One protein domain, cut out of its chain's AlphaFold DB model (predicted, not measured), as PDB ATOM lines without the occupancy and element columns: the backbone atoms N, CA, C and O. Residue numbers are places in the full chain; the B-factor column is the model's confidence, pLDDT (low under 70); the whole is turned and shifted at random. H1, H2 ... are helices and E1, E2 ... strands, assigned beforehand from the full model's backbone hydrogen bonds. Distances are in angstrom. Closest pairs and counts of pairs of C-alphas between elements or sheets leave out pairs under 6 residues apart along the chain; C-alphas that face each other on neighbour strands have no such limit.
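AT A GLANCE: This is residues 95 to 124 and 234 to 292 of the 292 residues of an uncharacterized protein of Pseudogymnoascus sp. 23342-1-I1 (UniProt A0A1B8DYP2). A small three-stranded sheet makes the middle of this domain, with helix H1 across one face and the last helix, H4, across the opposite face, by the end of the strands where E1 ends. H2, which touches H1 at a steep tilt, and the short H3, near H2, only graze the sheet, both coming nearest to it by its other end, where E1 and E3 begin. The printed part has 89 residues with four named helices and three named strands, in the order H1 H2 E1 E2 H3 E3 H4; the mixed sheet runs E2 E1 E3, and the class is mixed, helices and strands. The whole is compact, with a radius of gyration of the C-alphas of 13.0 A, and rounded, with spans of 35 by 31 by 26 A.

HOW THE PARTS SIT: H1, residues 96 to 104, touches H2, residues 116 to 123; the closest C-alphas, of Thr 103 and Gly 116, are 4.4 A apart. The two helices stand at a steep tilt of 54 degrees and run opposite ways. E1, residues 236 to 241, and E2, residues 244 to 249, form a hairpin, antiparallel at 152 degrees. Across it N 239 and O 247 are 2.9 A apart and N 237 and O 249 are 3.0 A apart, within hydrogen-bond range. H3, residues 261 to 266, is close to H2 but not clearly touching, with the C-alphas of Leu 122 and Leu 266 at 7.5 A. E3, residues 273 to 277, is parallel to E1 at 21 degrees, with N 238 and O 274 at 2.8 A and N 276 and O 238 at 2.9 A, within hydrogen-bond range. E1 is the inner strand of the sheet, and E2 and E3 are its edge strands. H1 is on the sheet at a height of 10.3 A, over E3, and runs across the strands at 73 degrees to E3 on the local plane; E1, with 2 C-alphas of H1 falling on it, is only just not under the helix. H2 and H3 only graze the sheet, with residues 116 to 123 and 261 to 266. H4, residues 280 to 291, is on the sheet on the opposite face from H1, at a height of 10.5 A, over E2 and E1 and across the strands at 67 degrees to E1 on the local plane, which is only just fitted, to 6 C-alphas. The closest C-alphas of E1 and H4, those of Phe 241 and His 283, are 7.2 A apart. H4 is apart from H1, H2 and H3. In H1, H2, H3 and H4 every O i to N i+4 pair is within hydrogen-bond range.

IN THESE COORDINATES: H1 begins at C-alpha 96, (25.463, -60.615, 15.598), and is 12.4 A long; H2 is 10.8 A long. E1 starts at C-alpha 236, (29.637, -46.794, 27.175), and measures 16.5 A, E2 14.6 A. H3 is 8.7 A long and E3 13.2 A. H4, the longest helix with 12 residues, measures 17.0 A and ends at C-alpha 291, (11.016, -34.449, 36.533).

THE WHOLE: The two C-alphas farthest apart, those of Pro 96 and Gly 292, are 39.2 A from each other. Residues 125 to 233 are not printed, and C-alphas 124 and 234 are 17.1 A apart across this cut. The links H1 to H2 and E2 to H3, of 11 residues each, are long, while E1 to E2 and E3 to H4 are tight. The mean pLDDT of the printed part is 87.3; residues 110 to 112 and 288 to 292 are under 70. The printed part ends at Gly 292, the chain's last residue.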
ATOM      1  N   SER A  95      28.497 -59.232  19.209       93.44
ATOM      2  CA  SER A  95      27.881 -60.418  18.610       93.44
ATOM      3  C   SER A  95      26.853 -60.024  17.539       93.44
ATOM      4  O   SER A  95      26.326 -58.909  17.583       93.44
ATOM      5  N   PRO A  96      26.486 -60.919  16.602       94.94
ATOM      6  CA  PRO A  96      25.463 -60.615  15.598       94.94
ATOM      7  C   PRO A  96      24.138 -60.132  16.204       94.94
ATOM      8  O   PRO A  96      23.550 -59.175  15.710       94.94
ATOM      9  N   ALA A  97      23.703 -60.731  17.319       94.69
ATOM     10  CA  ALA A  97      22.504 -60.301  18.034       94.69
ATOM     11  C   ALA A  97      22.645 -58.875  18.587       94.69
ATOM     12  O   ALA A  97      21.740 -58.064  18.428       94.69
ATOM     13  N   GLN A  98      23.801 -58.538  19.169       94.69
ATOM     14  CA  GLN A  98      24.069 -57.182  19.648       94.69
ATOM     15  C   GLN A  98      24.109 -56.164  18.507       94.69
ATOM     16  O   GLN A  98      23.614 -55.057  18.678       94.69
ATOM     17  N   VAL A  99      24.664 -56.518  17.345       95.50
ATOM     18  CA  VAL A  99      24.654 -55.640  16.165       95.50
ATOM     19  C   VAL A  99      23.222 -55.364  15.713       95.50
ATOM     20  O   VAL A  99      22.872 -54.206  15.491       95.50
ATOM     21  N   LEU A 100      22.383 -56.400  15.625       95.75
ATOM     22  CA  LEU A 100      20.967 -56.256  15.273       95.75
ATOM     23  C   LEU A 100      20.220 -55.372  16.278       95.75
ATOM     24  O   LEU A 100      19.547 -54.427  15.873       95.75
ATOM     25  N   THR A 101      20.377 -55.629  17.580       95.56
ATOM     26  CA  THR A 101      19.773 -54.791  18.624       95.56
ATOM     27  C   THR A 101      20.249 -53.354  18.492       95.56
ATOM     28  O   THR A 101      19.415 -52.462  18.362       95.56
ATOM     29  N   LEU A 102      21.565 -53.129  18.455       96.62
ATOM     30  CA  LEU A 102      22.151 -51.797  18.411       96.62
ATOM     31  C   LEU A 102      21.641 -51.010  17.215       96.62
ATOM     32  O   LEU A 102      21.089 -49.941  17.401       96.62
ATOM     33  N   THR A 103      21.777 -51.548  16.005       96.62
ATOM     34  CA  THR A 103      21.396 -50.854  14.763       96.62
ATOM     35  C   THR A 103      19.891 -50.599  14.645       96.62
ATOM     36  O   THR A 103      19.492 -49.698  13.912       96.62
ATOM     37  N   SER A 104      19.058 -51.315  15.408       96.12
ATOM     38  CA  SER A 104      17.613 -51.063  15.490       96.12
ATOM     39  C   SER A 104      17.223 -49.919  16.438       96.12
ATOM     40  O   SER A 104      16.080 -49.454  16.395       96.12
ATOM     41  N   LEU A 105      18.142 -49.458  17.296       95.88
ATOM     42  CA  LEU A 105      17.851 -48.422  18.284       95.88
ATOM     43  C   LEU A 105      17.666 -47.047  17.632       95.88
ATOM     44  O   LEU A 105      18.481 -46.586  16.829       95.88
ATOM     45  N   ARG A 106      16.610 -46.356  18.052       94.75
ATOM     46  CA  ARG A 106      16.280 -44.988  17.648       94.75
ATOM     47  C   ARG A 106      16.731 -43.987  18.705       94.75
ATOM     48  O   ARG A 106      16.800 -44.321  19.888       94.75
ATOM     49  N   ALA A 107      16.999 -42.762  18.269       89.94
ATOM     50  CA  ALA A 107      17.211 -41.639  19.175       89.94
ATOM     51  C   ALA A 107      15.911 -41.264  19.914       89.94
ATOM     52  O   ALA A 107      14.815 -41.593  19.446       89.94
ATOM     53  N   ALA A 108      16.043 -40.612  21.073       84.56
ATOM     54  CA  ALA A 108      14.911 -40.184  21.899       84.56
ATOM     55  C   ALA A 108      14.084 -39.079  21.238       84.56
ATOM     56  O   ALA A 108      12.858 -39.073  21.343       84.56
ATOM     57  N   ASP A 109      14.758 -38.156  20.564       78.00
ATOM     58  CA  ASP A 109      14.164 -36.994  19.921       78.00
ATOM     59  C   ASP A 109      14.809 -36.759  18.545       78.00
ATOM     60  O   ASP A 109      15.802 -37.388  18.178       78.00
ATOM     61  N   SER A 110      14.198 -35.892  17.738       67.19
ATOM     62  CA  SER A 110      14.687 -35.570  16.391       67.19
ATOM     63  C   SER A 110      15.937 -34.686  16.386       67.19
ATOM     64  O   SER A 110      16.550 -34.522  15.334       67.19
ATOM     65  N   GLU A 111      16.293 -34.094  17.528       67.19
ATOM     66  CA  GLU A 111      17.466 -33.229  17.681       67.19
ATOM     67  C   GLU A 111      18.722 -34.048  18.026       67.19
ATOM     68  O   GLU A 111      19.836 -33.706  17.624       67.19
ATOM     69  N   THR A 112      18.553 -35.192  18.693       66.56
ATOM     70  CA  THR A 112      19.601 -36.176  18.948       66.56
ATOM     71  C   THR A 112      19.828 -37.041  17.714       66.56
ATOM     72  O   THR A 112      19.120 -37.996  17.420       66.56
ATOM     73  N   VAL A 113      20.913 -36.759  16.996       78.56
ATOM     74  CA  VAL A 113      21.324 -37.526  15.802       78.56
ATOM     75  C   VAL A 113      21.906 -38.913  16.167       78.56
ATOM     76  O   VAL A 113      22.163 -39.752  15.299       78.56
ATOM     77  N   ARG A 114      22.103 -39.199  17.464       91.00
ATOM     78  CA  ARG A 114      22.783 -40.404  17.974       91.00
ATOM     79  C   ARG A 114      21.854 -41.619  18.026       91.00
ATOM     80  O   ARG A 114      21.364 -42.038  19.071       91.00
ATOM     81  N   THR A 115      21.626 -42.196  16.853       94.19
ATOM     82  CA  THR A 115      20.928 -43.477  16.678       94.19
ATOM     83  C   THR A 115      21.832 -44.668  16.990       94.19
ATOM     84  O   THR A 115      23.053 -44.550  17.092       94.19
ATOM     85  N   GLY A 116      21.248 -45.861  17.033       95.19
ATOM     86  CA  GLY A 116      21.977 -47.122  17.050       95.19
ATOM     87  C   GLY A 116      23.089 -47.241  16.003       95.19
ATOM     88  O   GLY A 116      24.191 -47.703  16.300       95.19
ATOM     89  N   GLN A 117      22.831 -46.750  14.788       94.94
ATOM     90  CA  GLN A 117      23.809 -46.736  13.699       94.94
ATOM     91  C   GLN A 117      25.023 -45.853  14.018       94.94
ATOM     92  O   GLN A 117      26.151 -46.212  13.675       94.94
ATOM     93  N   TRP A 118      24.807 -44.725  14.703       94.38
ATOM     94  CA  TRP A 118      25.884 -43.835  15.136       94.38
ATOM     95  C   TRP A 118      26.840 -44.560  16.089       94.38
ATOM     96  O   TRP A 118      28.048 -44.558  15.864       94.38
ATOM     97  N   TYR A 119      26.315 -45.282  17.085       95.12
ATOM     98  CA  TYR A 119      27.158 -46.067  17.994       95.12
ATOM     99  C   TYR A 119      27.809 -47.255  17.310       95.12
ATOM    100  O   TYR A 119      28.961 -47.555  17.601       95.12
ATOM    101  N   PHE A 120      27.112 -47.934  16.395       95.38
ATOM    102  CA  PHE A 120      27.723 -49.024  15.645       95.38
ATOM    103  C   PHE A 120      28.947 -48.527  14.869       95.38
ATOM    104  O   PHE A 120      30.014 -49.144  14.925       95.38
ATOM    105  N   HIS A 121      28.838 -47.359  14.232       93.56
ATOM    106  CA  HIS A 121      29.986 -46.706  13.620       93.56
ATOM    107  C   HIS A 121      31.038 -46.319  14.667       93.56
ATOM    108  O   HIS A 121      32.220 -46.591  14.457       93.56
ATOM    109  N   LEU A 122      30.641 -45.742  15.805       92.75
ATOM    110  CA  LEU A 122      31.562 -45.366  16.878       92.75
ATOM    111  C   LEU A 122      32.390 -46.552  17.375       92.75
ATOM    112  O   LEU A 122      33.585 -46.393  17.550       92.75
ATOM    113  N   VAL A 123      31.809 -47.731  17.587       93.06
ATOM    114  CA  VAL A 123      32.532 -48.879  18.168       93.06
ATOM    115  C   VAL A 123      33.266 -49.730  17.134       93.06
ATOM    116  O   VAL A 123      34.115 -50.547  17.492       93.06
ATOM    117  N   THR A 124      32.966 -49.538  15.848       94.31
ATOM    118  CA  THR A 124      33.652 -50.234  14.759       94.31
ATOM    119  C   THR A 124      35.027 -49.613  14.524       94.31
ATOM    120  O   THR A 124      35.159 -48.436  14.183       94.31
ATOM    121  N   SER A 234      33.851 -50.193  32.364       85.12
ATOM    122  CA  SER A 234      32.553 -50.616  31.827       85.12
ATOM    123  C   SER A 234      32.307 -50.123  30.400       85.12
ATOM    124  O   SER A 234      31.486 -50.701  29.705       85.12
ATOM    125  N   GLY A 235      33.016 -49.084  29.952       91.00
ATOM    126  CA  GLY A 235      32.767 -48.428  28.670       91.00
ATOM    127  C   GLY A 235      31.419 -47.706  28.616       91.00
ATOM    128  O   GLY A 235      30.930 -47.232  29.642       91.00
ATOM    129  N   ILE A 236      30.869 -47.553  27.416       94.38
ATOM    130  CA  ILE A 236      29.637 -46.794  27.175       94.38
ATOM    131  C   ILE A 236      28.438 -47.663  27.557       94.38
ATOM    132  O   ILE A 236      28.358 -48.825  27.158       94.38
ATOM    133  N   ILE A 237      27.487 -47.098  28.299       95.06
ATOM    134  CA  ILE A 237      26.216 -47.756  28.611       95.06
ATOM    135  C   ILE A 237      25.092 -47.007  27.896       95.06
ATOM    136  O   ILE A 237      24.916 -45.803  28.085       95.06
ATOM    137  N   LEU A 238      24.323 -47.740  27.097       95.50
ATOM    138  CA  LEU A 238      23.091 -47.278  26.475       95.50
ATOM    139  C   LEU A 238      21.915 -47.894  27.217       95.50
ATOM    140  O   LEU A 238      21.723 -49.112  27.188       95.50
ATOM    141  N   LEU A 239      21.121 -47.051  27.869       94.81
ATOM    142  CA  LEU A 239      19.834 -47.469  28.409       94.81
ATOM    143  C   LEU A 239      18.791 -47.260  27.322       94.81
ATOM    144  O   LEU A 239      18.649 -46.149  26.802       94.81
ATOM    145  N   HIS A 240      18.057 -48.315  26.983       94.69
ATOM    146  CA  HIS A 240      17.005 -48.236  25.980       94.69
ATOM    147  C   HIS A 240      15.688 -48.820  26.484       94.69
ATOM    148  O   HIS A 240      15.654 -49.741  27.295       94.69
ATOM    149  N   PHE A 241      14.583 -48.284  25.981       93.81
ATOM    150  CA  PHE A 241      13.234 -48.749  26.266       93.81
ATOM    151  C   PHE A 241      12.462 -48.834  24.951       93.81
ATOM    152  O   PHE A 241      12.406 -47.858  24.208       93.81
ATOM    153  N   GLN A 242      11.904 -50.009  24.632       92.69
ATOM    154  CA  GLN A 242      11.116 -50.230  23.406       92.69
ATOM    155  C   GLN A 242      11.821 -49.752  22.115       92.69
ATOM    156  O   GLN A 242      11.222 -49.137  21.228       92.69
ATOM    157  N   GLY A 243      13.126 -50.021  22.020       92.62
ATOM    158  CA  GLY A 243      13.951 -49.645  20.868       92.62
ATOM    159  C   GLY A 243      14.311 -48.157  20.786       92.62
ATOM    160  O   GLY A 243      14.775 -47.714  19.741       92.62
ATOM    161  N   VAL A 244      14.098 -47.377  21.849       93.38
ATOM    162  CA  VAL A 244      14.496 -45.963  21.941       93.38
ATOM    163  C   VAL A 244      15.598 -45.813  22.982       93.38
ATOM    164  O   VAL A 244      15.458 -46.313  24.097       93.38
ATOM    165  N   ILE A 245      16.686 -45.130  22.636       94.25
ATOM    166  CA  ILE A 245      17.756 -44.773  23.574       94.25
ATOM    167  C   ILE A 245      17.230 -43.667  24.481       94.25
ATOM    168  O   ILE A 245      16.902 -42.591  24.005       94.25
ATOM    169  N   VAL A 246      17.144 -43.926  25.784       92.25
ATOM    170  CA  VAL A 246      16.617 -42.964  26.772       92.25
ATOM    171  C   VAL A 246      17.713 -42.338  27.633       92.25
ATOM    172  O   VAL A 246      17.497 -41.325  28.313       92.25
ATOM    173  N   GLN A 247      18.895 -42.958  27.652       91.62
ATOM    174  CA  GLN A 247      20.064 -42.420  28.323       91.62
ATOM    175  C   GLN A 247      21.357 -42.966  27.732       91.62
ATOM    176  O   GLN A 247      21.496 -44.164  27.484       91.62
ATOM    177  N   GLU A 248      22.323 -42.067  27.624       93.38
ATOM    178  CA  GLU A 248      23.691 -42.341  27.222       93.38
ATOM    179  C   GLU A 248      24.577 -42.079  28.437       93.38
ATOM    180  O   GLU A 248      24.527 -40.998  29.028       93.38
ATOM    181  N   VAL A 249      25.362 -43.069  28.849       93.12
ATOM    182  CA  VAL A 249      26.272 -42.925  29.985       93.12
ATOM    183  C   VAL A 249      27.697 -43.165  29.489       93.12
ATOM    184  O   VAL A 249      28.054 -44.315  29.203       93.12
ATOM    185  N   PRO A 250      28.522 -42.106  29.361       92.62
ATOM    186  CA  PRO A 250      29.939 -42.268  29.076       92.62
ATOM    187  C   PRO A 250      30.632 -42.927  30.269       92.62
ATOM    188  O   PRO A 250      30.195 -42.820  31.418       92.62
ATOM    189  N   CYS A 251      31.742 -43.606  30.004       90.94
ATOM    190  CA  CYS A 251      32.523 -44.205  31.076       90.94
ATOM    191  C   CYS A 251      33.305 -43.147  31.862       90.94
ATOM    192  O   CYS A 251      33.537 -42.044  31.368       90.94
ATOM    193  N   SER A 252      33.820 -43.512  33.037       87.88
ATOM    194  CA  SER A 252      34.630 -42.612  33.871       87.88
ATOM    195  C   SER A 252      35.849 -42.007  33.155       87.88
ATOM    196  O   SER A 252      36.255 -40.901  33.488       87.88
ATOM    197  N   HIS A 253      36.421 -42.686  32.150       83.31
ATOM    198  CA  HIS A 253      37.536 -42.147  31.357       83.31
ATOM    199  C   HIS A 253      37.106 -41.061  30.357       83.31
ATOM    200  O   HIS A 253      37.915 -40.199  30.007       83.31
ATOM    201  N   GLY A 254      35.850 -41.115  29.901       84.62
ATOM    202  CA  GLY A 254      35.259 -40.130  28.998       84.62
ATOM    203  C   GLY A 254      34.587 -38.966  29.729       84.62
ATOM    204  O   GLY A 254      34.459 -37.888  29.163       84.62
ATOM    205  N   GLN A 255      34.205 -39.145  30.998       85.38
ATOM    206  CA  GLN A 255      33.600 -38.117  31.857       85.38
ATOM    207  C   GLN A 255      34.608 -37.020  32.250       85.38
ATOM    208  O   GLN A 255      35.058 -36.930  33.392       85.38
ATOM    209  N   ARG A 256      34.980 -36.169  31.290       80.12
ATOM    210  CA  ARG A 256      35.839 -34.999  31.504       80.12
ATOM    211  C   ARG A 256      34.979 -33.753  31.686       80.12
ATOM    212  O   ARG A 256      34.074 -33.492  30.896       80.12
ATOM    213  N   GLN A 257      35.267 -32.979  32.730       80.75
ATOM    214  CA  GLN A 257      34.563 -31.723  32.993       80.75
ATOM    215  C   GLN A 257      34.755 -30.739  31.830       80.75
ATOM    216  O   GLN A 257      35.850 -30.621  31.287       80.75
ATOM    217  N   GLY A 258      33.684 -30.029  31.462       81.19
ATOM    218  CA  GLY A 258      33.704 -29.019  30.400       81.19
ATOM    219  C   GLY A 258      33.561 -29.557  28.973       81.19
ATOM    220  O   GLY A 258      33.430 -28.752  28.057       81.19
ATOM    221  N   LEU A 259      33.545 -30.881  28.771       83.62
ATOM    222  CA  LEU A 259      33.197 -31.482  27.481       83.62
ATOM    223  C   LEU A 259      31.688 -31.706  27.382       83.62
ATOM    224  O   LEU A 259      31.056 -32.113  28.361       83.62
ATOM    225  N   ASP A 260      31.123 -31.494  26.196       90.25
ATOM    226  CA  ASP A 260      29.760 -31.931  25.905       90.25
ATOM    227  C   ASP A 260      29.647 -33.468  25.915       90.25
ATOM    228  O   ASP A 260      30.643 -34.199  25.921       90.25
ATOM    229  N   LEU A 261      28.414 -33.973  25.947       90.06
ATOM    230  CA  LEU A 261      28.155 -35.410  26.029       90.06
ATOM    231  C   LEU A 261      28.761 -36.189  24.850       90.06
ATOM    232  O   LEU A 261      29.232 -37.307  25.036       90.06
ATOM    233  N   GLU A 262      28.772 -35.614  23.649       89.88
ATOM    234  CA  GLU A 262      29.296 -36.288  22.464       89.88
ATOM    235  C   GLU A 262      30.808 -36.490  22.570       89.88
ATOM    236  O   GLU A 262      31.296 -37.608  22.407       89.88
ATOM    237  N   LEU A 263      31.548 -35.454  22.960       87.75
ATOM    238  CA  LEU A 263      32.982 -35.534  23.217       87.75
ATOM    239  C   LEU A 263      33.308 -36.488  24.378       87.75
ATOM    240  O   LEU A 263      34.311 -37.209  24.324       87.75
ATOM    241  N   GLN A 264      32.454 -36.565  25.403       90.69
ATOM    242  CA  GLN A 264      32.599 -37.558  26.476       90.69
ATOM    243  C   GLN A 264      32.399 -39.002  25.974       90.69
ATOM    244  O   GLN A 264      33.090 -39.929  26.413       90.69
ATOM    245  N   LEU A 265      31.476 -39.225  25.036       91.19
ATOM    246  CA  LEU A 265      31.258 -40.536  24.417       91.19
ATOM    247  C   LEU A 265      32.407 -40.915  23.476       91.19
ATOM    248  O   LEU A 265      32.890 -42.045  23.536       91.19
ATOM    249  N   LEU A 266      32.895 -39.971  22.669       88.25
ATOM    250  CA  LEU A 266      34.031 -40.172  21.762       88.25
ATOM    251  C   LEU A 266      35.334 -40.498  22.508       88.25
ATOM    252  O   LEU A 266      36.163 -41.241  21.993       88.25
ATOM    253  N   SER A 267      35.500 -39.990  23.731       84.81
ATOM    254  CA  SER A 267      36.664 -40.259  24.591       84.81
ATOM    255  C   SER A 267      36.492 -41.451  25.547       84.81
ATOM    256  O   SER A 267      37.399 -41.780  26.319       84.81
ATOM    257  N   SER A 268      35.341 -42.132  25.506       89.50
ATOM    258  CA  SER A 268      35.078 -43.312  26.333       89.50
ATOM    259  C   SER A 268      35.780 -44.571  25.807       89.50
ATOM    260  O   SER A 268      36.252 -44.620  24.677       89.50
ATOM    261  N   CYS A 269      35.840 -45.638  26.613       88.69
ATOM    262  CA  CYS A 269      36.325 -46.957  26.177       88.69
ATOM    263  C   CYS A 269      35.353 -47.603  25.168       88.69
ATOM    264  O   CYS A 269      34.557 -48.473  25.523       88.69
ATOM    265  N   VAL A 270      35.409 -47.152  23.912       86.12
ATOM    266  CA  VAL A 270      34.407 -47.404  22.861       86.12
ATOM    267  C   VAL A 270      34.192 -48.878  22.517       86.12
ATOM    268  O   VAL A 270      33.105 -49.248  22.102       86.12
ATOM    269  N   ASN A 271      35.169 -49.761  22.729       80.50
ATOM    270  CA  ASN A 271      34.993 -51.188  22.418       80.50
ATOM    271  C   ASN A 271      34.195 -51.961  23.484       80.50
ATOM    272  O   ASN A 271      34.006 -53.172  23.389       80.50
ATOM    273  N   LYS A 272      33.734 -51.268  24.526       86.62
ATOM    274  CA  LYS A 272      32.908 -51.824  25.594       86.62
ATOM    275  C   LYS A 272      31.576 -51.089  25.608       86.62
ATOM    276  O   LYS A 272      31.355 -50.195  26.414       86.62
ATOM    277  N   LEU A 273      30.713 -51.429  24.659       92.19
ATOM    278  CA  LEU A 273      29.363 -50.886  24.578       92.19
ATOM    279  C   LEU A 273      28.381 -51.872  25.198       92.19
ATOM    280  O   LEU A 273      28.241 -52.999  24.723       92.19
ATOM    281  N   ASN A 274      27.689 -51.432  26.241       93.12
ATOM    282  CA  ASN A 274      26.662 -52.210  26.915       93.12
ATOM    283  C   ASN A 274      25.297 -51.617  26.600       93.12
ATOM    284  O   ASN A 274      25.080 -50.422  26.779       93.12
ATOM    285  N   MET A 275      24.377 -52.463  26.160       94.88
ATOM    286  CA  MET A 275      22.984 -52.096  25.935       94.88
ATOM    287  C   MET A 275      22.152 -52.736  27.036       94.88
ATOM    288  O   MET A 275      22.233 -53.948  27.239       94.88
ATOM    289  N   ILE A 276      21.395 -51.920  27.762       94.69
ATOM    290  CA  ILE A 276      20.534 -52.372  28.851       94.69
ATOM    291  C   ILE A 276      19.102 -51.988  28.502       94.69
ATOM    292  O   ILE A 276      18.763 -50.803  28.436       94.69
ATOM    293  N   GLU A 277      18.263 -53.002  28.308       94.31
ATOM    294  CA  GLU A 277      16.831 -52.804  28.141       94.31
ATOM    295  C   GLU A 277      16.181 -52.518  29.497       94.31
ATOM    296  O   GLU A 277      16.315 -53.282  30.455       94.31
ATOM    297  N   LEU A 278      15.469 -51.401  29.585       92.44
ATOM    298  CA  LEU A 278      14.733 -51.032  30.781       92.44
ATOM    299  C   LEU A 278      13.388 -51.756  30.825       92.44
ATOM    300  O   LEU A 278      12.651 -51.809  29.842       92.44
ATOM    301  N   SER A 279      13.010 -52.228  32.011       90.12
ATOM    302  CA  SER A 279      11.630 -52.643  32.248       90.12
ATOM    303  C   SER A 279      10.693 -51.427  32.262       90.12
ATOM    304  O   SER A 279      11.110 -50.302  32.556       90.12
ATOM    305  N   VAL A 280       9.395 -51.654  32.032       83.44
ATOM    306  CA  VAL A 280       8.361 -50.604  32.141       83.44
ATOM    307  C   VAL A 280       8.406 -49.914  33.509       83.44
ATOM    308  O   VAL A 280       8.245 -48.698  33.594       83.44
ATOM    309  N   HIS A 281       8.632 -50.677  34.581       81.00
ATOM    310  CA  HIS A 281       8.709 -50.137  35.936       81.00
ATOM    311  C   HIS A 281       9.958 -49.264  36.125       81.00
ATOM    312  O   HIS A 281       9.848 -48.129  36.576       81.00
ATOM    313  N   THR A 282      11.127 -49.750  35.694       79.62
ATOM    314  CA  THR A 282      12.400 -49.018  35.788       79.62
ATOM    315  C   THR A 282      12.361 -47.710  35.001       79.62
ATOM    316  O   THR A 282      12.751 -46.667  35.520       79.62
ATOM    317  N   HIS A 283      11.832 -47.745  33.775       77.69
ATOM    318  CA  HIS A 283      11.704 -46.557  32.934       77.69
ATOM    319  C   HIS A 283      10.787 -45.498  33.569       77.69
ATOM    320  O   HIS A 283      11.135 -44.317  33.602       77.69
ATOM    321  N   LYS A 284       9.649 -45.909  34.153       72.88
ATOM    322  CA  LYS A 284       8.751 -44.994  34.879       72.88
ATOM    323  C   LYS A 284       9.453 -44.316  36.056       72.88
ATOM    324  O   LYS A 284       9.357 -43.100  36.188       72.88
ATOM    325  N   THR A 285      10.183 -45.071  36.873       75.12
ATOM    326  CA  THR A 285      10.917 -44.521  38.022       75.12
ATOM    327  C   THR A 285      11.987 -43.516  37.589       75.12
ATOM    328  O   THR A 285      12.107 -42.455  38.194       75.12
ATOM    329  N   MET A 286      12.718 -43.796  36.505       76.00
ATOM    330  CA  MET A 286      13.719 -42.866  35.969       76.00
ATOM    331  C   MET A 286      13.111 -41.538  35.504       76.00
ATOM    332  O   MET A 286      13.684 -40.483  35.764       76.00
ATOM    333  N   ASN A 287      11.943 -41.574  34.858       72.44
ATOM    334  CA  ASN A 287      11.264 -40.353  34.419       72.44
ATOM    335  C   ASN A 287      10.759 -39.512  35.597       72.44
ATOM    336  O   ASN A 287      10.826 -38.288  35.532       72.44
ATOM    337  N   ILE A 288      10.320 -40.147  36.689       68.88
ATOM    338  CA  ILE A 288       9.919 -39.434  37.912       68.88
ATOM    339  C   ILE A 288      11.113 -38.678  38.508       68.88
ATOM    340  O   ILE A 288      10.985 -37.499  38.811       68.88
ATOM    341  N   ILE A 289      12.282 -39.322  38.607       68.12
ATOM    342  CA  ILE A 289      13.499 -38.702  39.163       68.12
ATOM    343  C   ILE A 289      13.988 -37.530  38.303       68.12
ATOM    344  O   ILE A 289      14.502 -36.562  38.837       68.12
ATOM    345  N   ARG A 290      13.836 -37.598  36.975       61.59
ATOM    346  CA  ARG A 290      14.238 -36.505  36.070       61.59
ATOM    347  C   ARG A 290      13.293 -35.301  36.084       61.59
ATOM    348  O   ARG A 290      13.680 -34.244  35.599       61.59
ATOM    349  N   SER A 291      12.063 -35.481  36.559       61.84
ATOM    350  CA  SER A 291      11.016 -34.449  36.533       61.84
ATOM    351  C   SER A 291      10.872 -33.693  37.860       61.84
ATOM    352  O   SER A 291      10.060 -32.771  37.929       61.84
ATOM    353  N   GLY A 292      11.592 -34.113  38.905       42.22
ATOM    354  CA  GLY A 292      11.607 -33.493  40.234       42.22
ATOM    355  C   GLY A 292      12.951 -32.854  40.531       42.22
ATOM    356  O   GLY A 292      12.939 -31.814  41.223       42.22
TER     357      GLY A 292